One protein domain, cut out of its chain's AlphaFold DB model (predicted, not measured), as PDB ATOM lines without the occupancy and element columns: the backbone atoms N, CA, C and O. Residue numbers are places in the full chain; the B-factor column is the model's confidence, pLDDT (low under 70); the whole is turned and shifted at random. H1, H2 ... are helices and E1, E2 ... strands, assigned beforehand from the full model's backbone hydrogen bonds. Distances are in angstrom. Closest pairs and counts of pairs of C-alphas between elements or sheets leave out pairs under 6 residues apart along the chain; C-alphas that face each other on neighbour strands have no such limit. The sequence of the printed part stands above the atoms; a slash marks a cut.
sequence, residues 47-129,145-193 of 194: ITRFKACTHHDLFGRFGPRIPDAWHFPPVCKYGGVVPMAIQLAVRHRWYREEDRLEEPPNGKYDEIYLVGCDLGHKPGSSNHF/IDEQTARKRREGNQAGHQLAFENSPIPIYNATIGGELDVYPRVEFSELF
ATOM      1  N   ILE A  47     175.564 136.513 126.974       56.16
ATOM      2  CA  ILE A  47     174.454 135.924 126.228       56.16
ATOM      3  C   ILE A  47     173.520 135.193 127.187       56.16
ATOM      4  O   ILE A  47     173.792 134.086 127.660       56.16
ATOM      5  N   THR A  48     172.339 135.773 127.394       55.75
ATOM      6  CA  THR A  48     171.270 135.133 128.161       55.75
ATOM      7  C   THR A  48     170.614 134.010 127.356       55.75
ATOM      8  O   THR A  48     170.008 134.232 126.306       55.75
ATOM      9  N   ARG A  49     170.666 132.782 127.884       62.81
ATOM     10  CA  ARG A  49     169.925 131.631 127.346       62.81
ATOM     11  C   ARG A  49     168.568 131.504 128.031       62.81
ATOM     12  O   ARG A  49     168.460 131.610 129.250       62.81
ATOM     13  N   PHE A  50     167.530 131.192 127.265       61.88
ATOM     14  CA  PHE A  50     166.204 130.899 127.803       61.88
ATOM     15  C   PHE A  50     165.686 129.564 127.273       61.88
ATOM     16  O   PHE A  50     165.976 129.157 126.151       61.88
ATOM     17  N   LYS A  51     164.894 128.868 128.094       65.56
ATOM     18  CA  LYS A  51     164.174 127.675 127.644       65.56
ATOM     19  C   LYS A  51     163.099 128.114 126.655       65.56
ATOM     20  O   LYS A  51     162.317 129.006 126.968       65.56
ATOM     21  N   ALA A  52     163.042 127.478 125.494       66.81
ATOM     22  CA  ALA A  52     162.015 127.726 124.489       66.81
ATOM     23  C   ALA A  52     161.167 126.466 124.282       66.81
ATOM     24  O   ALA A  52     161.674 125.350 124.392       66.81
ATOM     25  N   CYS A  53     159.878 126.621 123.988       72.19
ATOM     26  CA  CYS A  53     159.010 125.476 123.720       72.19
ATOM     27  C   CYS A  53     159.236 124.893 122.321       72.19
ATOM     28  O   CYS A  53     159.808 125.532 121.443       72.19
ATOM     29  N   THR A  54     158.723 123.692 122.070       69.88
ATOM     30  CA  THR A  54     158.958 122.959 120.819       69.88
ATOM     31  C   THR A  54     158.023 123.332 119.661       69.88
ATOM     32  O   THR A  54     158.126 122.712 118.607       69.88
ATOM     33  N   HIS A  55     157.172 124.362 119.766       69.31
ATOM     34  CA  HIS A  55     156.218 124.763 118.707       69.31
ATOM     35  C   HIS A  55     156.856 125.403 117.445       69.31
ATOM     36  O   HIS A  55     156.178 126.106 116.701       69.31
ATOM     37  N   HIS A  56     158.146 125.158 117.190       60.41
ATOM     38  CA  HIS A  56     158.968 125.830 116.178       60.41
ATOM     39  C   HIS A  56     158.659 125.493 114.705       60.41
ATOM     40  O   HIS A  56     159.079 126.247 113.838       60.41
ATOM     41  N   ASP A  57     157.838 124.477 114.414       55.00
ATOM     42  CA  ASP A  57     157.559 124.026 113.033       55.00
ATOM     43  C   ASP A  57     156.063 123.957 112.688       55.00
ATOM     44  O   ASP A  57     155.617 123.162 111.854       55.00
ATOM     45  N   LEU A  58     155.239 124.763 113.361       59.28
ATOM     46  CA  LEU A  58     153.787 124.752 113.149       59.28
ATOM     47  C   LEU A  58     153.306 125.744 112.083       59.28
ATOM     48  O   LEU A  58     152.096 125.918 111.934       59.28
ATOM     49  N   PHE A  59     154.212 126.355 111.311       56.22
ATOM     50  CA  PHE A  59     153.853 127.231 110.192       56.22
ATOM     51  C   PHE A  59     152.927 126.484 109.216       56.22
ATOM     52  O   PHE A  59     153.338 125.565 108.507       56.22
ATOM     53  N   GLY A  60     151.641 126.843 109.218       50.72
ATOM     54  CA  GLY A  60     150.617 126.212 108.388       50.72
ATOM     55  C   GLY A  60     150.010 124.905 108.896       50.72
ATOM     56  O   GLY A  60     149.272 124.267 108.142       50.72
ATOM     57  N   ARG A  61     150.296 124.478 110.132       51.44
ATOM     58  CA  ARG A  61     149.581 123.364 110.773       51.44
ATOM     59  C   ARG A  61     148.436 123.916 111.621       51.44
ATOM     60  O   ARG A  61     148.579 124.081 112.827       51.44
ATOM     61  N   PHE A  62     147.288 124.154 110.988       54.44
ATOM     62  CA  PHE A  62     146.015 124.210 111.706       54.44
ATOM     63  C   PHE A  62     145.745 122.816 112.270       54.44
ATOM     64  O   PHE A  62     145.596 121.848 111.527       54.44
ATOM     65  N   GLY A  63     145.792 122.684 113.586       60.81
ATOM     66  CA  GLY A  63     145.657 121.395 114.246       60.81
ATOM     67  C   GLY A  63     145.763 121.536 115.759       60.81
ATOM     68  O   GLY A  63     146.051 122.626 116.250       60.81
ATOM     69  N   PRO A  64     145.606 120.435 116.509       59.38
ATOM     70  CA  PRO A  64     145.521 120.429 117.976       59.38
ATOM     71  C   PRO A  64     146.831 120.823 118.689       59.38
ATOM     72  O   PRO A  64     146.994 120.565 119.874       59.38
ATOM     73  N   ARG A  65     147.809 121.361 117.954       66.62
ATOM     74  CA  ARG A  65     149.122 121.780 118.455       66.62
ATOM     75  C   ARG A  65     149.299 123.300 118.451       66.62
ATOM     76  O   ARG A  65     150.365 123.757 118.846       66.62
ATOM     77  N   ILE A  66     148.306 124.064 117.986       76.75
ATOM     78  CA  ILE A  66     148.298 125.516 118.190       76.75
ATOM     79  C   ILE A  66     148.111 125.755 119.694       76.75
ATOM     80  O   ILE A  66     147.190 125.180 120.271       76.75
ATOM     81  N   PRO A  67     148.992 126.527 120.347       82.19
ATOM     82  CA  PRO A  67     148.823 126.842 121.757       82.19
ATOM     83  C   PRO A  67     147.646 127.803 121.961       82.19
ATOM     84  O   PRO A  67     147.589 128.838 121.304       82.19
ATOM     85  N   ASP A  68     146.764 127.485 122.910       83.56
ATOM     86  CA  ASP A  68     145.637 128.351 123.304       83.56
ATOM     87  C   ASP A  68     146.080 129.547 124.165       83.56
ATOM     88  O   ASP A  68     145.375 130.543 124.287       83.56
ATOM     89  N   ALA A  69     147.256 129.443 124.790       84.88
ATOM     90  CA  ALA A  69     147.840 130.469 125.646       84.88
ATOM     91  C   ALA A  69     149.372 130.409 125.609       84.88
ATOM     92  O   ALA A  69     149.979 129.389 125.248       84.88
ATOM     93  N   TRP A  70     150.019 131.492 126.036       84.88
ATOM     94  CA  TRP A  70     151.442 131.449 126.372       84.88
ATOM     95  C   TRP A  70     151.688 130.546 127.588       84.88
ATOM     96  O   TRP A  70     150.898 130.515 128.529       84.88
ATOM     97  N   HIS A  71     152.806 129.819 127.592       71.31
ATOM     98  CA  HIS A  71     153.184 128.915 128.685       71.31
ATOM     99  C   HIS A  71     154.547 129.308 129.256       71.31
ATOM    100  O   HIS A  71     155.584 128.871 128.787       71.31
ATOM    101  N   PHE A  72     154.557 130.114 130.315       74.00
ATOM    102  CA  PHE A  72     155.781 130.411 131.066       74.00
ATOM    103  C   PHE A  72     156.124 129.271 132.055       74.00
ATOM    104  O   PHE A  72     155.216 128.565 132.498       74.00
ATOM    105  N   PRO A  73     157.404 129.064 132.446       68.75
ATOM    106  CA  PRO A  73     158.600 129.844 132.091       68.75
ATOM    107  C   PRO A  73     159.223 129.636 130.689       68.75
ATOM    108  O   PRO A  73     160.044 130.482 130.322       68.75
ATOM    109  N   PRO A  74     158.931 128.582 129.896       79.56
ATOM    110  CA  PRO A  74     159.428 128.505 128.522       79.56
ATOM    111  C   PRO A  74     158.911 129.650 127.636       79.56
ATOM    112  O   PRO A  74     157.791 130.111 127.784       79.56
ATOM    113  N   VAL A  75     159.703 130.094 126.663       82.38
ATOM    114  CA  VAL A  75     159.234 131.044 125.639       82.38
ATOM    115  C   VAL A  75     158.629 130.273 124.474       82.38
ATOM    116  O   VAL A  75     159.261 129.378 123.905       82.38
ATOM    117  N   CYS A  76     157.400 130.609 124.097       85.12
ATOM    118  CA  CYS A  76     156.714 129.979 122.985       85.12
ATOM    119  C   CYS A  76     157.295 130.422 121.639       85.12
ATOM    120  O   CYS A  76     157.274 131.609 121.335       85.12
ATOM    121  N   LYS A  77     157.755 129.471 120.811       84.62
ATOM    122  CA  LYS A  77     158.292 129.742 119.460       84.62
ATOM    123  C   LYS A  77     157.219 129.891 118.369       84.62
ATOM    124  O   LYS A  77     157.544 130.054 117.196       84.62
ATOM    125  N   TYR A  78     155.941 129.780 118.736       86.62
ATOM    126  CA  TYR A  78     154.836 129.845 117.783       86.62
ATOM    127  C   TYR A  78     154.690 131.258 117.193       86.62
ATOM    128  O   TYR A  78     154.686 132.238 117.932       86.62
ATOM    129  N   GLY A  79     154.574 131.349 115.865       85.44
ATOM    130  CA  GLY A  79     154.492 132.618 115.126       85.44
ATOM    131  C   GLY A  79     155.822 133.333 114.888       85.44
ATOM    132  O   GLY A  79     155.825 134.481 114.454       85.44
ATOM    133  N   GLY A  80     156.946 132.664 115.150       85.31
ATOM    134  CA  GLY A  80     158.272 133.172 114.816       85.31
ATOM    135  C   GLY A  80     158.875 134.106 115.866       85.31
ATOM    136  O   GLY A  80     158.468 134.144 117.026       85.31
ATOM    137  N   VAL A  81     159.915 134.834 115.452       85.38
ATOM    138  CA  VAL A  81     160.810 135.560 116.367       85.38
ATOM    139  C   VAL A  81     160.160 136.773 117.034       85.38
ATOM    140  O   VAL A  81     160.477 137.070 118.182       85.38
ATOM    141  N   VAL A  82     159.226 137.456 116.367       92.06
ATOM    142  CA  VAL A  82     158.617 138.670 116.931       92.06
ATOM    143  C   VAL A  82     157.696 138.332 118.116       92.06
ATOM    144  O   VAL A  82     157.937 138.871 119.196       92.06
ATOM    145  N   PRO A  83     156.741 137.379 118.026       92.19
ATOM    146  CA  PRO A  83     155.997 136.911 119.202       92.19
ATOM    147  C   PRO A  83     156.882 136.366 120.335       92.19
ATOM    148  O   PRO A  83     156.529 136.492 121.509       92.19
ATOM    149  N   MET A  84     158.043 135.778 120.020       89.62
ATOM    150  CA  MET A  84     159.027 135.383 121.038       89.62
ATOM    151  C   MET A  84     159.652 136.592 121.743       89.62
ATOM    152  O   MET A  84     159.755 136.593 122.968       89.62
ATOM    153  N   ALA A  85     160.057 137.619 120.993       89.94
ATOM    154  CA  ALA A  85     160.650 138.833 121.548       89.94
ATOM    155  C   ALA A  85     159.674 139.563 122.487       89.94
ATOM    156  O   ALA A  85     160.073 140.009 123.560       89.94
ATOM    157  N   ILE A  86     158.382 139.587 122.144       92.75
ATOM    158  CA  ILE A  86     157.328 140.135 123.010       92.75
ATOM    159  C   ILE A  86     157.266 139.362 124.341       92.75
ATOM    160  O   ILE A  86     157.260 139.974 125.407       92.75
ATOM    161  N   GLN A  87     157.284 138.025 124.313       90.75
ATOM    162  CA  GLN A  87     157.295 137.213 125.542       90.75
ATOM    163  C   GLN A  87     158.529 137.475 126.408       90.75
ATOM    164  O   GLN A  87     158.431 137.465 127.636       90.75
ATOM    165  N   LEU A  88     159.687 137.708 125.788       85.75
ATOM    166  CA  LEU A  88     160.906 138.072 126.505       85.75
ATOM    167  C   LEU A  88     160.764 139.442 127.172       85.75
ATOM    168  O   LEU A  88     161.045 139.548 128.363       85.75
ATOM    169  N   ALA A  89     160.255 140.453 126.463       86.31
ATOM    170  CA  ALA A  89     159.975 141.774 127.036       86.31
ATOM    171  C   ALA A  89     158.990 141.688 128.217       86.31
ATOM    172  O   ALA A  89     159.231 142.258 129.282       86.31
ATOM    173  N   VAL A  90     157.934 140.879 128.082       86.94
ATOM    174  CA  VAL A  90     156.999 140.583 129.178       86.94
ATOM    175  C   VAL A  90     157.719 139.917 130.344       86.94
ATOM    176  O   VAL A  90     157.553 140.341 131.484       86.94
ATOM    177  N   ARG A  91     158.566 138.917 130.094       81.19
ATOM    178  CA  ARG A  91     159.337 138.256 131.153       81.19
ATOM    179  C   ARG A  91     160.264 139.234 131.875       81.19
ATOM    180  O   ARG A  91     160.349 139.153 133.096       81.19
ATOM    181  N   HIS A  92     160.886 140.177 131.164       74.12
ATOM    182  CA  HIS A  92     161.716 141.236 131.750       74.12
ATOM    183  C   HIS A  92     160.967 142.079 132.791       74.12
ATOM    184  O   HIS A  92     161.543 142.430 133.817       74.12
ATOM    185  N   ARG A  93     159.658 142.298 132.617       69.56
ATOM    186  CA  ARG A  93     158.815 142.958 133.626       69.56
ATOM    187  C   ARG A  93     158.661 142.150 134.921       69.56
ATOM    188  O   ARG A  93     158.576 142.741 135.998       69.56
ATOM    189  N   TRP A  94     158.602 140.822 134.813       60.84
ATOM    190  CA  TRP A  94     158.293 139.899 135.914       60.84
ATOM    191  C   TRP A  94     159.520 139.292 136.604       60.84
ATOM    192  O   TRP A  94     159.339 138.482 137.514       60.84
ATOM    193  N   TYR A  95     160.747 139.668 136.220       60.72
ATOM    194  CA  TYR A  95     161.936 139.275 136.982       60.72
ATOM    195  C   TYR A  95     161.809 139.774 138.422       60.72
ATOM    196  O   TYR A  95     161.649 140.972 138.680       60.72
ATOM    197  N   ARG A  96     161.830 138.825 139.358       53.19
ATOM    198  CA  ARG A  96     161.806 139.099 140.789       53.19
ATOM    199  C   ARG A  96     163.219 139.370 141.278       53.19
ATOM    200  O   ARG A  96     164.175 138.745 140.834       53.19
ATOM    201  N   GLU A  97     163.328 140.262 142.252       53.31
ATOM    202  CA  GLU A  97     164.588 140.648 142.896       53.31
ATOM    203  C   GLU A  97     165.309 139.472 143.591       53.31
ATOM    204  O   GLU A  97     166.509 139.515 143.836       53.31
ATOM    205  N   GLU A  98     164.575 138.399 143.877       56.69
ATOM    206  CA  GLU A  98     165.043 137.155 144.495       56.69
ATOM    207  C   GLU A  98     165.630 136.145 143.482       56.69
ATOM    208  O   GLU A  98     166.389 135.266 143.880       56.69
ATOM    209  N   ASP A  99     165.390 136.328 142.176       56.12
ATOM    210  CA  ASP A  99     165.926 135.490 141.084       56.12
ATOM    211  C   ASP A  99     167.208 136.085 140.448       56.12
ATOM    212  O   ASP A  99     167.561 135.750 139.315       56.12
ATOM    213  N   ARG A 100     167.897 136.995 141.162       49.00
ATOM    214  CA  ARG A 100     169.054 137.797 140.709       49.00
ATOM    215  C   ARG A 100     170.157 136.969 140.029       49.00
ATOM    216  O   ARG A 100     171.088 136.481 140.666       49.00
ATOM    217  N   LEU A 101     170.115 136.968 138.704       44.94
ATOM    218  CA  LEU A 101     171.283 137.188 137.862       44.94
ATOM    219  C   LEU A 101     171.037 138.536 137.169       44.94
ATOM    220  O   LEU A 101     170.529 138.569 136.060       44.94
ATOM    221  N   GLU A 102     171.310 139.617 137.910       52.34
ATOM    222  CA  GLU A 102     171.333 141.025 137.468       52.34
ATOM    223  C   GLU A 102     169.988 141.637 137.000       52.34
ATOM    224  O   GLU A 102     169.094 140.967 136.487       52.34
ATOM    225  N   GLU A 103     169.785 142.937 137.266       54.06
ATOM    226  CA  GLU A 103     168.662 143.666 136.661       54.06
ATOM    227  C   GLU A 103     168.822 143.604 135.140       54.06
ATOM    228  O   GLU A 103     169.942 143.782 134.651       54.06
ATOM    229  N   PRO A 104     167.750 143.363 134.363       55.09
ATOM    230  CA  PRO A 104     167.888 143.408 132.922       55.09
ATOM    231  C   PRO A 104     168.411 144.795 132.535       55.09
ATOM    232  O   PRO A 104     167.865 145.793 133.014       55.09
ATOM    233  N   PRO A 105     169.427 144.882 131.659       53.41
ATOM    234  CA  PRO A 105     170.139 146.132 131.375       53.41
ATOM    235  C   PRO A 105     169.226 147.257 130.861       53.41
ATOM    236  O   PRO A 105     169.608 148.423 130.883       53.41
ATOM    237  N   ASN A 106     168.008 146.912 130.435       55.78
ATOM    238  CA  ASN A 106     167.030 147.809 129.828       55.78
ATOM    239  C   ASN A 106     165.789 148.072 130.706       55.78
ATOM    240  O   ASN A 106     164.816 148.641 130.218       55.78
ATOM    241  N   GLY A 107     165.792 147.668 131.982       61.09
ATOM    242  CA  GLY A 107     164.678 147.910 132.904       61.09
ATOM    243  C   GLY A 107     163.410 147.097 132.602       61.09
ATOM    244  O   GLY A 107     163.432 146.091 131.889       61.09
ATOM    245  N   LYS A 108     162.289 147.503 133.210       75.38
ATOM    246  CA  LYS A 108     160.967 146.900 132.980       75.38
ATOM    247  C   LYS A 108     160.284 147.605 131.811       75.38
ATOM    248  O   LYS A 108     160.322 148.826 131.728       75.38
ATOM    249  N   TYR A 109     159.624 146.833 130.953       85.38
ATOM    250  CA  TYR A 109     158.833 147.372 129.849       85.38
ATOM    251  C   TYR A 109     157.385 147.613 130.296       85.38
ATOM    252  O   TYR A 109     156.733 146.713 130.841       85.38
ATOM    253  N   ASP A 110     156.879 148.820 130.048       88.25
ATOM    254  CA  ASP A 110     155.490 149.198 130.339       88.25
ATOM    255  C   ASP A 110     154.578 149.139 129.114       88.25
ATOM    256  O   ASP A 110     153.371 148.970 129.274       88.25
ATOM    257  N   GLU A 111     155.163 149.180 127.918       93.31
ATOM    258  CA  GLU A 111     154.507 149.070 126.617       93.31
ATOM    259  C   GLU A 111     155.498 148.575 125.552       93.31
ATOM    260  O   GLU A 111     156.715 148.606 125.753       93.31
ATOM    261  N   ILE A 112     154.978 148.064 124.433       95.25
ATOM    262  CA  ILE A 112     155.769 147.531 123.318       95.25
ATOM    263  C   ILE A 112     155.279 148.154 122.010       95.25
ATOM    264  O   ILE A 112     154.106 148.025 121.667       95.25
ATOM    265  N   TYR A 113     156.190 148.746 121.240       96.81
ATOM    266  CA  TYR A 113     155.914 149.278 119.904       96.81
ATOM    267  C   TYR A 113     156.582 148.413 118.836       96.81
ATOM    268  O   TYR A 113     157.795 148.203 118.854       96.81
ATOM    269  N   LEU A 114     155.787 147.901 117.899       96.44
ATOM    270  CA  LEU A 114     156.269 147.098 116.780       96.44
ATOM    271  C   LEU A 114     156.614 147.990 115.590       96.44
ATOM    272  O   LEU A 114     155.785 148.778 115.141       96.44
ATOM    273  N   VAL A 115     157.818 147.814 115.047       94.06
ATOM    274  CA  VAL A 115     158.322 148.528 113.865       94.06
ATOM    275  C   VAL A 115     158.868 147.503 112.871       94.06
ATOM    276  O   VAL A 115     159.524 146.541 113.271       94.06
ATOM    277  N   GLY A 116     158.576 147.677 111.578       90.81
ATOM    278  CA  GLY A 116     158.995 146.747 110.518       90.81
ATOM    279  C   GLY A 116     158.311 145.375 110.585       90.81
ATOM    280  O   GLY A 116     158.836 144.382 110.085       90.81
ATOM    281  N   CYS A 117     157.154 145.288 111.245       91.44
ATOM    282  CA  CYS A 117     156.384 144.056 111.387       91.44
ATOM    283  C   CYS A 117     155.302 143.982 110.302       91.44
ATOM    284  O   CYS A 117     154.108 144.008 110.587       91.44
ATOM    285  N   ASP A 118     155.724 143.916 109.038       85.56
ATOM    286  CA  ASP A 118     154.827 144.147 107.900       85.56
ATOM    287  C   ASP A 118     153.878 142.988 107.598       85.56
ATOM    288  O   ASP A 118     152.795 143.208 107.075       85.56
ATOM    289  N   LEU A 119     154.287 141.740 107.846       84.62
ATOM    290  CA  LEU A 119     153.505 140.531 107.530       84.62
ATOM    291  C   LEU A 119     153.062 140.410 106.045       84.62
ATOM    292  O   LEU A 119     152.209 139.594 105.699       84.62
ATOM    293  N   GLY A 120     153.679 141.188 105.148       74.12
ATOM    294  CA  GLY A 120     153.284 141.357 103.746       74.12
ATOM    295  C   GLY A 120     153.910 140.380 102.743       74.12
ATOM    296  O   GLY A 120     153.717 140.548 101.542       74.12
ATOM    297  N   HIS A 121     154.636 139.348 103.189       72.81
ATOM    298  CA  HIS A 121     155.404 138.451 102.311       72.81
ATOM    299  C   HIS A 121     154.527 137.686 101.306       72.81
ATOM    300  O   HIS A 121     153.747 136.820 101.692       72.81
ATOM    301  N   LYS A 122     154.656 137.968 100.011       70.06
ATOM    302  CA  LYS A 122     153.958 137.307  98.889       70.06
ATOM    303  C   LYS A 122     154.963 136.589  97.973       70.06
ATOM    304  O   LYS A 122     156.128 136.995  97.934       70.06
ATOM    305  N   PRO A 123     154.566 135.565  97.200       66.06
ATOM    306  CA  PRO A 123     155.445 134.987  96.188       66.06
ATOM    307  C   PRO A 123     155.951 136.054  95.220       66.06
ATOM    308  O   PRO A 123     155.190 136.903  94.758       66.06
ATOM    309  N   GLY A 124     157.255 136.042  94.950       62.53
ATOM    310  CA  GLY A 124     157.898 137.042  94.096       62.53
ATOM    311  C   GLY A 124     158.012 138.444  94.709       62.53
ATOM    312  O   GLY A 124     158.622 139.310  94.091       62.53
ATOM    313  N   SER A 125     157.486 138.683  95.918       60.50
ATOM    314  CA  SER A 125     157.835 139.888  96.674       60.50
ATOM    315  C   SER A 125     159.248 139.727  97.237       60.50
ATOM    316  O   SER A 125     159.545 138.732  97.901       60.50
ATOM    317  N   SER A 126     160.135 140.681  96.956       62.00
ATOM    318  CA  SER A 126     161.411 140.807  97.663       62.00
ATOM    319  C   SER A 126     161.317 141.959  98.650       62.00
ATOM    320  O   SER A 126     160.682 142.967  98.334       62.00
ATOM    321  N   ASN A 127     161.918 141.761  99.834       55.94
ATOM    322  CA  ASN A 127     162.482 142.777 100.735       55.94
ATOM    323  C   ASN A 127     162.690 142.170 102.151       55.94
ATOM    324  O   ASN A 127     161.731 141.927 102.876       55.94
ATOM    325  N   HIS A 128     163.954 141.978 102.553       59.78
ATOM    326  CA  HIS A 128     164.471 142.419 103.863       59.78
ATOM    327  C   HIS A 128     165.450 143.565 103.601       59.78
ATOM    328  O   HIS A 128     166.670 143.446 103.633       59.78
ATOM    329  N   PHE A 129     164.803 144.653 103.234       59.62
ATOM    330  CA  PHE A 129     165.221 145.961 102.779       59.62
ATOM    331  C   PHE A 129     166.005 146.060 101.474       59.62
ATOM    332  O   PHE A 129     166.262 147.196 101.086       59.62
ATOM    333  N   ILE A 145     158.941 130.033  97.241       61.19
ATOM    334  CA  ILE A 145     157.950 129.676  98.243       61.19
ATOM    335  C   ILE A 145     156.620 129.798  97.512       61.19
ATOM    336  O   ILE A 145     156.239 130.893  97.093       61.19
ATOM    337  N   ASP A 146     155.967 128.663  97.274       70.56
ATOM    338  CA  ASP A 146     154.676 128.664  96.610       70.56
ATOM    339  C   ASP A 146     153.669 129.488  97.427       70.56
ATOM    340  O   ASP A 146     153.823 129.714  98.633       70.56
ATOM    341  N   GLU A 147     152.616 129.958  96.761       77.81
ATOM    342  CA  GLU A 147     151.561 130.753  97.399       77.81
ATOM    343  C   GLU A 147     151.001 130.058  98.647       77.81
ATOM    344  O   GLU A 147     150.702 130.700  99.650       77.81
ATOM    345  N   GLN A 148     150.908 128.726  98.626       77.75
ATOM    346  CA  GLN A 148     150.393 127.962  99.754       77.75
ATOM    347  C   GLN A 148     151.308 128.061 100.983       77.75
ATOM    348  O   GLN A 148     150.816 128.189 102.104       77.75
ATOM    349  N   THR A 149     152.621 128.004 100.798       75.50
ATOM    350  CA  THR A 149     153.617 128.077 101.866       75.50
ATOM    351  C   THR A 149     153.765 129.507 102.370       75.50
ATOM    352  O   THR A 149     153.816 129.717 103.584       75.50
ATOM    353  N   ALA A 150     153.752 130.497 101.473       77.75
ATOM    354  CA  ALA A 150     153.755 131.910 101.844       77.75
ATOM    355  C   ALA A 150     152.513 132.251 102.682       77.75
ATOM    356  O   ALA A 150     152.633 132.817 103.771       77.75
ATOM    357  N   ARG A 151     151.330 131.807 102.236       81.88
ATOM    358  CA  ARG A 151     150.072 131.954 102.975       81.88
ATOM    359  C   ARG A 151     150.135 131.295 104.352       81.88
ATOM    360  O   ARG A 151     149.871 131.959 105.345       81.88
ATOM    361  N   LYS A 152     150.571 130.035 104.433       80.75
ATOM    362  CA  LYS A 152     150.718 129.298 105.702       80.75
ATOM    363  C   LYS A 152     151.646 129.991 106.702       80.75
ATOM    364  O   LYS A 152     151.376 129.984 107.903       80.75
ATOM    365  N   ARG A 153     152.756 130.567 106.228       80.19
ATOM    366  CA  ARG A 153     153.686 131.335 107.070       80.19
ATOM    367  C   ARG A 153     153.050 132.632 107.555       80.19
ATOM    368  O   ARG A 153     153.158 132.933 108.739       80.19
ATOM    369  N   ARG A 154     152.348 133.353 106.674       83.75
ATOM    370  CA  ARG A 154     151.596 134.566 107.029       83.75
ATOM    371  C   ARG A 154     150.550 134.273 108.102       83.75
ATOM    372  O   ARG A 154     150.558 134.922 109.139       83.75
ATOM    373  N   GLU A 155     149.723 133.253 107.884       85.81
ATOM    374  CA  GLU A 155     148.689 132.807 108.824       85.81
ATOM    375  C   GLU A 155     149.294 132.381 110.169       85.81
ATOM    376  O   GLU A 155     148.798 132.778 111.218       85.81
ATOM    377  N   GLY A 156     150.394 131.619 110.157       85.44
ATOM    378  CA  GLY A 156     151.085 131.204 111.381       85.44
ATOM    379  C   GLY A 156     151.691 132.374 112.163       85.44
ATOM    380  O   GLY A 156     151.560 132.424 113.384       85.44
ATOM    381  N   ASN A 157     152.315 133.331 111.473       88.31
ATOM    382  CA  ASN A 157     152.830 134.551 112.098       88.31
ATOM    383  C   ASN A 157     151.687 135.386 112.678       88.31
ATOM    384  O   ASN A 157     151.762 135.803 113.831       88.31
ATOM    385  N   GLN A 158     150.606 135.576 111.919       90.75
ATOM    386  CA  GLN A 158     149.433 136.317 112.373       90.75
ATOM    387  C   GLN A 158     148.801 135.664 113.605       90.75
ATOM    388  O   GLN A 158     148.509 136.356 114.573       90.75
ATOM    389  N   ALA A 159     148.659 134.337 113.613       89.75
ATOM    390  CA  ALA A 159     148.136 133.601 114.759       89.75
ATOM    391  C   ALA A 159     149.039 133.727 115.997       89.75
ATOM    392  O   ALA A 159     148.538 133.887 117.107       89.75
ATOM    393  N   GLY A 160     150.366 133.702 115.838       90.81
ATOM    394  CA  GLY A 160     151.267 133.931 116.970       90.81
ATOM    395  C   GLY A 160     151.232 135.367 117.492       90.81
ATOM    396  O   GLY A 160     151.315 135.571 118.701       90.81
ATOM    397  N   HIS A 161     151.041 136.352 116.612       94.50
ATOM    398  CA  HIS A 161     150.780 137.731 117.018       94.50
ATOM    399  C   HIS A 161     149.441 137.867 117.754       94.50
ATOM    400  O   HIS A 161     149.393 138.526 118.790       94.50
ATOM    401  N   GLN A 162     148.383 137.208 117.275       93.94
ATOM    402  CA  GLN A 162     147.075 137.190 117.934       93.94
ATOM    403  C   GLN A 162     147.185 136.620 119.348       93.94
ATOM    404  O   GLN A 162     146.771 137.257 120.313       93.94
ATOM    405  N   LEU A 163     147.853 135.473 119.484       92.31
ATOM    406  CA  LEU A 163     148.112 134.872 120.786       92.31
ATOM    407  C   LEU A 163     148.897 135.823 121.695       92.31
ATOM    408  O   LEU A 163     148.607 135.926 122.886       92.31
ATOM    409  N   ALA A 164     149.880 136.531 121.135       93.44
ATOM    410  CA  ALA A 164     150.652 137.514 121.875       93.44
ATOM    411  C   ALA A 164     149.809 138.690 122.369       93.44
ATOM    412  O   ALA A 164     149.954 139.099 123.516       93.44
ATOM    413  N   PHE A 165     148.916 139.207 121.532       95.38
ATOM    414  CA  PHE A 165     148.001 140.277 121.906       95.38
ATOM    415  C   PHE A 165     147.053 139.856 123.034       95.38
ATOM    416  O   PHE A 165     146.889 140.587 124.004       95.38
ATOM    417  N   GLU A 166     146.490 138.651 122.947       93.62
ATOM    418  CA  GLU A 166     145.524 138.133 123.925       93.62
ATOM    419  C   GLU A 166     146.146 137.783 125.283       93.62
ATOM    420  O   GLU A 166     145.462 137.819 126.305       93.62
ATOM    421  N   ASN A 167     147.433 137.424 125.305       92.31
ATOM    422  CA  ASN A 167     148.115 136.940 126.509       92.31
ATOM    423  C   ASN A 167     149.078 137.962 127.125       92.31
ATOM    424  O   ASN A 167     149.547 137.754 128.248       92.31
ATOM    425  N   SER A 168     149.416 139.041 126.414       91.69
ATOM    426  CA  SER A 168     150.359 140.027 126.930       91.69
ATOM    427  C   SER A 168     149.728 140.862 128.047       91.69
ATOM    428  O   SER A 168     148.718 141.526 127.823       91.69
ATOM    429  N   PRO A 169     150.345 140.919 129.242       90.12
ATOM    430  CA  PRO A 169     149.936 141.849 130.293       90.12
ATOM    431  C   PRO A 169     150.431 143.281 130.032       90.12
ATOM    432  O   PRO A 169     150.171 144.178 130.832       90.12
ATOM    433  N   ILE A 170     151.201 143.480 128.961       91.19
ATOM    434  CA  ILE A 170     151.773 144.754 128.537       91.19
ATOM    435  C   ILE A 170     151.055 145.184 127.250       91.19
ATOM    436  O   ILE A 170     150.949 144.351 126.342       91.19
ATOM    437  N   PRO A 171     150.591 146.441 127.131       95.44
ATOM    438  CA  PRO A 171     150.059 146.973 125.881       95.44
ATOM    439  C   PRO A 171     151.061 146.836 124.727       95.44
ATOM    440  O   PRO A 171     152.245 147.135 124.881       95.44
ATOM    441  N   ILE A 172     150.578 146.380 123.571       97.31
ATOM    442  CA  ILE A 172     151.377 146.237 122.350       97.31
ATOM    443  C   ILE A 172     150.713 147.056 121.248       97.31
ATOM    444  O   ILE A 172     149.516 146.894 121.003       97.31
ATOM    445  N   TYR A 173     151.501 147.878 120.566       97.75
ATOM    446  CA  TYR A 173     151.068 148.759 119.488       97.75
ATOM    447  C   TYR A 173     151.834 148.460 118.201       97.75
ATOM    448  O   TYR A 173     152.987 148.026 118.235       97.75
ATOM    449  N   ASN A 174     151.213 148.721 117.051       97.44
ATOM    450  CA  ASN A 174     151.875 148.645 115.754       97.44
ATOM    451  C   ASN A 174     152.186 150.052 115.224       97.44
ATOM    452  O   ASN A 174     151.285 150.759 114.781       97.44
ATOM    453  N   ALA A 175     153.467 150.418 115.238       97.00
ATOM    454  CA  ALA A 175     154.003 151.657 114.673       97.00
ATOM    455  C   ALA A 175     154.677 151.430 113.305       97.00
ATOM    456  O   ALA A 175     155.409 152.279 112.800       97.00
ATOM    457  N   THR A 176     154.485 150.254 112.699       94.25
ATOM    458  CA  THR A 176     155.022 149.951 111.373       94.25
ATOM    459  C   THR A 176     154.341 150.836 110.332       94.25
ATOM    460  O   THR A 176     153.116 150.822 110.195       94.25
ATOM    461  N   ILE A 177     155.144 151.586 109.575       92.19
ATOM    462  CA  ILE A 177     154.666 152.401 108.456       92.19
ATOM    463  C   ILE A 177     154.223 151.457 107.332       92.19
ATOM    464  O   ILE A 177     155.045 150.868 106.635       92.19
ATOM    465  N   GLY A 178     152.909 151.319 107.159       89.12
ATOM    466  CA  GLY A 178     152.311 150.359 106.233       89.12
ATOM    467  C   GLY A 178     152.106 148.974 106.860       89.12
ATOM    468  O   GLY A 178     151.674 148.853 108.011       89.12
ATOM    469  N   GLY A 179     152.350 147.924 106.072       88.38
ATOM    470  CA  GLY A 179     152.197 146.532 106.499       88.38
ATOM    471  C   GLY A 179     150.747 146.034 106.621       88.38
ATOM    472  O   GLY A 179     149.790 146.796 106.746       88.38
ATOM    473  N   GLU A 180     150.601 144.713 106.604       91.81
ATOM    474  CA  GLU A 180     149.353 143.946 106.693       91.81
ATOM    475  C   GLU A 180     149.109 143.358 108.104       91.81
ATOM    476  O   GLU A 180     148.100 142.690 108.322       91.81
ATOM    477  N   LEU A 181     150.003 143.587 109.078       93.31
ATOM    478  CA  LEU A 181     149.792 143.156 110.464       93.31
ATOM    479  C   LEU A 181     148.746 144.040 111.163       93.31
ATOM    480  O   LEU A 181     149.057 145.135 111.628       93.31
ATOM    481  N   ASP A 182     147.521 143.530 111.277       93.12
ATOM    482  CA  ASP A 182     146.371 144.241 111.856       93.12
ATOM    483  C   ASP A 182     145.827 143.554 113.122       93.12
ATOM    484  O   ASP A 182     144.632 143.345 113.295       93.12
ATOM    485  N   VAL A 183     146.743 143.116 113.987       95.50
ATOM    486  CA  VAL A 183     146.416 142.479 115.277       95.50
ATOM    487  C   VAL A 183     146.424 143.492 116.427       95.50
ATOM    488  O   VAL A 183     145.670 143.357 117.385       95.50
ATOM    489  N   TYR A 184     147.287 144.502 116.338       97.06
ATOM    490  CA  TYR A 184     147.537 145.469 117.406       97.06
ATOM    491  C   TYR A 184     146.977 146.842 117.027       97.06
ATOM    492  O   TYR A 184     147.006 147.183 115.840       97.06
ATOM    493  N   PRO A 185     146.543 147.669 117.998       97.62
ATOM    494  CA  PRO A 185     146.198 149.059 117.733       97.62
ATOM    495  C   PRO A 185     147.353 149.789 117.036       97.62
ATOM    496  O   PRO A 185     148.515 149.643 117.424       97.62
ATOM    497  N   ARG A 186     147.030 150.559 115.995       97.00
ATOM    498  CA  ARG A 186     148.016 151.340 115.243       97.00
ATOM    499  C   ARG A 186     148.283 152.676 115.918       97.00
ATOM    500  O   ARG A 186     147.355 153.309 116.414       97.00
ATOM    501  N   VAL A 187     149.545 153.084 115.892       97.06
ATOM    502  CA  VAL A 187     150.015 154.399 116.339       97.06
ATOM    503  C   VAL A 187     150.923 154.985 115.264       97.06
ATOM    504  O   VAL A 187     151.558 154.235 114.516       97.06
ATOM    505  N   GLU A 188     150.983 156.309 115.161       96.00
ATOM    506  CA  GLU A 188     151.841 156.956 114.173       96.00
ATOM    507  C   GLU A 188     153.299 156.908 114.637       96.00
ATOM    508  O   GLU A 188     153.630 157.288 115.757       96.00
ATOM    509  N   PHE A 189     154.203 156.454 113.767       95.06
ATOM    510  CA  PHE A 189     155.617 156.300 114.123       95.06
ATOM    511  C   PHE A 189     156.265 157.615 114.578       95.06
ATOM    512  O   PHE A 189     157.130 157.609 115.450       95.06
ATOM    513  N   SER A 190     155.852 158.743 113.992       94.56
ATOM    514  CA  SER A 190     156.358 160.064 114.367       94.56
ATOM    515  C   SER A 190     156.015 160.444 115.808       94.56
ATOM    516  O   SER A 190     156.827 161.100 116.445       94.56
ATOM    517  N   GLU A 191     154.879 159.980 116.340       92.94
ATOM    518  CA  GLU A 191     154.416 160.310 117.696       92.94
ATOM    519  C   GLU A 191     155.268 159.647 118.797       92.94
ATOM    520  O   GLU A 191     155.118 159.976 119.969       92.94
ATOM    521  N   LEU A 192     156.174 158.720 118.452       90.06
ATOM    522  CA  LEU A 192     157.041 158.033 119.420       90.06
ATOM    523  C   LEU A 192     158.247 158.867 119.887       90.06
ATOM    524  O   LEU A 192     158.962 158.439 120.793       90.06
ATOM    525  N   PHE A 193     158.520 160.004 119.240       89.44
ATOM    526  CA  PHE A 193     159.726 160.813 119.474       89.44
ATOM    527  C   PHE A 193     159.436 162.272 119.841       89.44
ATOM    528  O   PHE A 193     160.384 163.044 120.006       89.44
TER     529      PHE A 193
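AT A GLANCE: This is residues 47 to 129 and 145 to 193 of the 194 residues of an uncharacterized protein of marine sediment metagenome (UniProt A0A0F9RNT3). Little regular structure, mostly loops: a tiny parallel sheet, E1 and E2, lies between the short helix H3 and two longer helices, H1 and H2, partly side by side, with loop 47 to 80 beyond them. The printed part has 132 residues, 45 in named elements, ordered H1, E1, H2, E2, H3, mostly helix. It is compact, radius of gyration of the C-alphas 15.8 A, spanning 49 by 40 by 27 A.

HOW THE PARTS SIT: E1, residues 112 to 114, and E2, residues 172 to 174, are parallel; N 114 and O 173, 2.8 A apart, are within hydrogen-bond range. H1, residues 81 to 94, touches H2, residues 147 to 167, with residues 82 to 87 alone, closest C-alphas Pro 83 and His 161, 5.7 A; they run the same way at a shallow tilt of 12 degrees. H3, residues 189 to 192, is apart from H1, E1 and H2. Every O i to N i+4 pair is within hydrogen-bond range in H2, 9 of 10 in H1; H3 is too short.

IN THESE COORDINATES: H2 measures 30.0 A, H1 20.2 A. C-alpha 81 is at (160.810, 135.560, 116.367), C-alpha 192 at (157.041, 158.033, 119.420).

THE WHOLE: Residues 130 to 144 are cut; C-alphas 129 and 145 are 18.4 A apart. Links H1 to E1 and E2 to H3 are long. pLDDT is under 70 in 42 residues, among them 93 to 107.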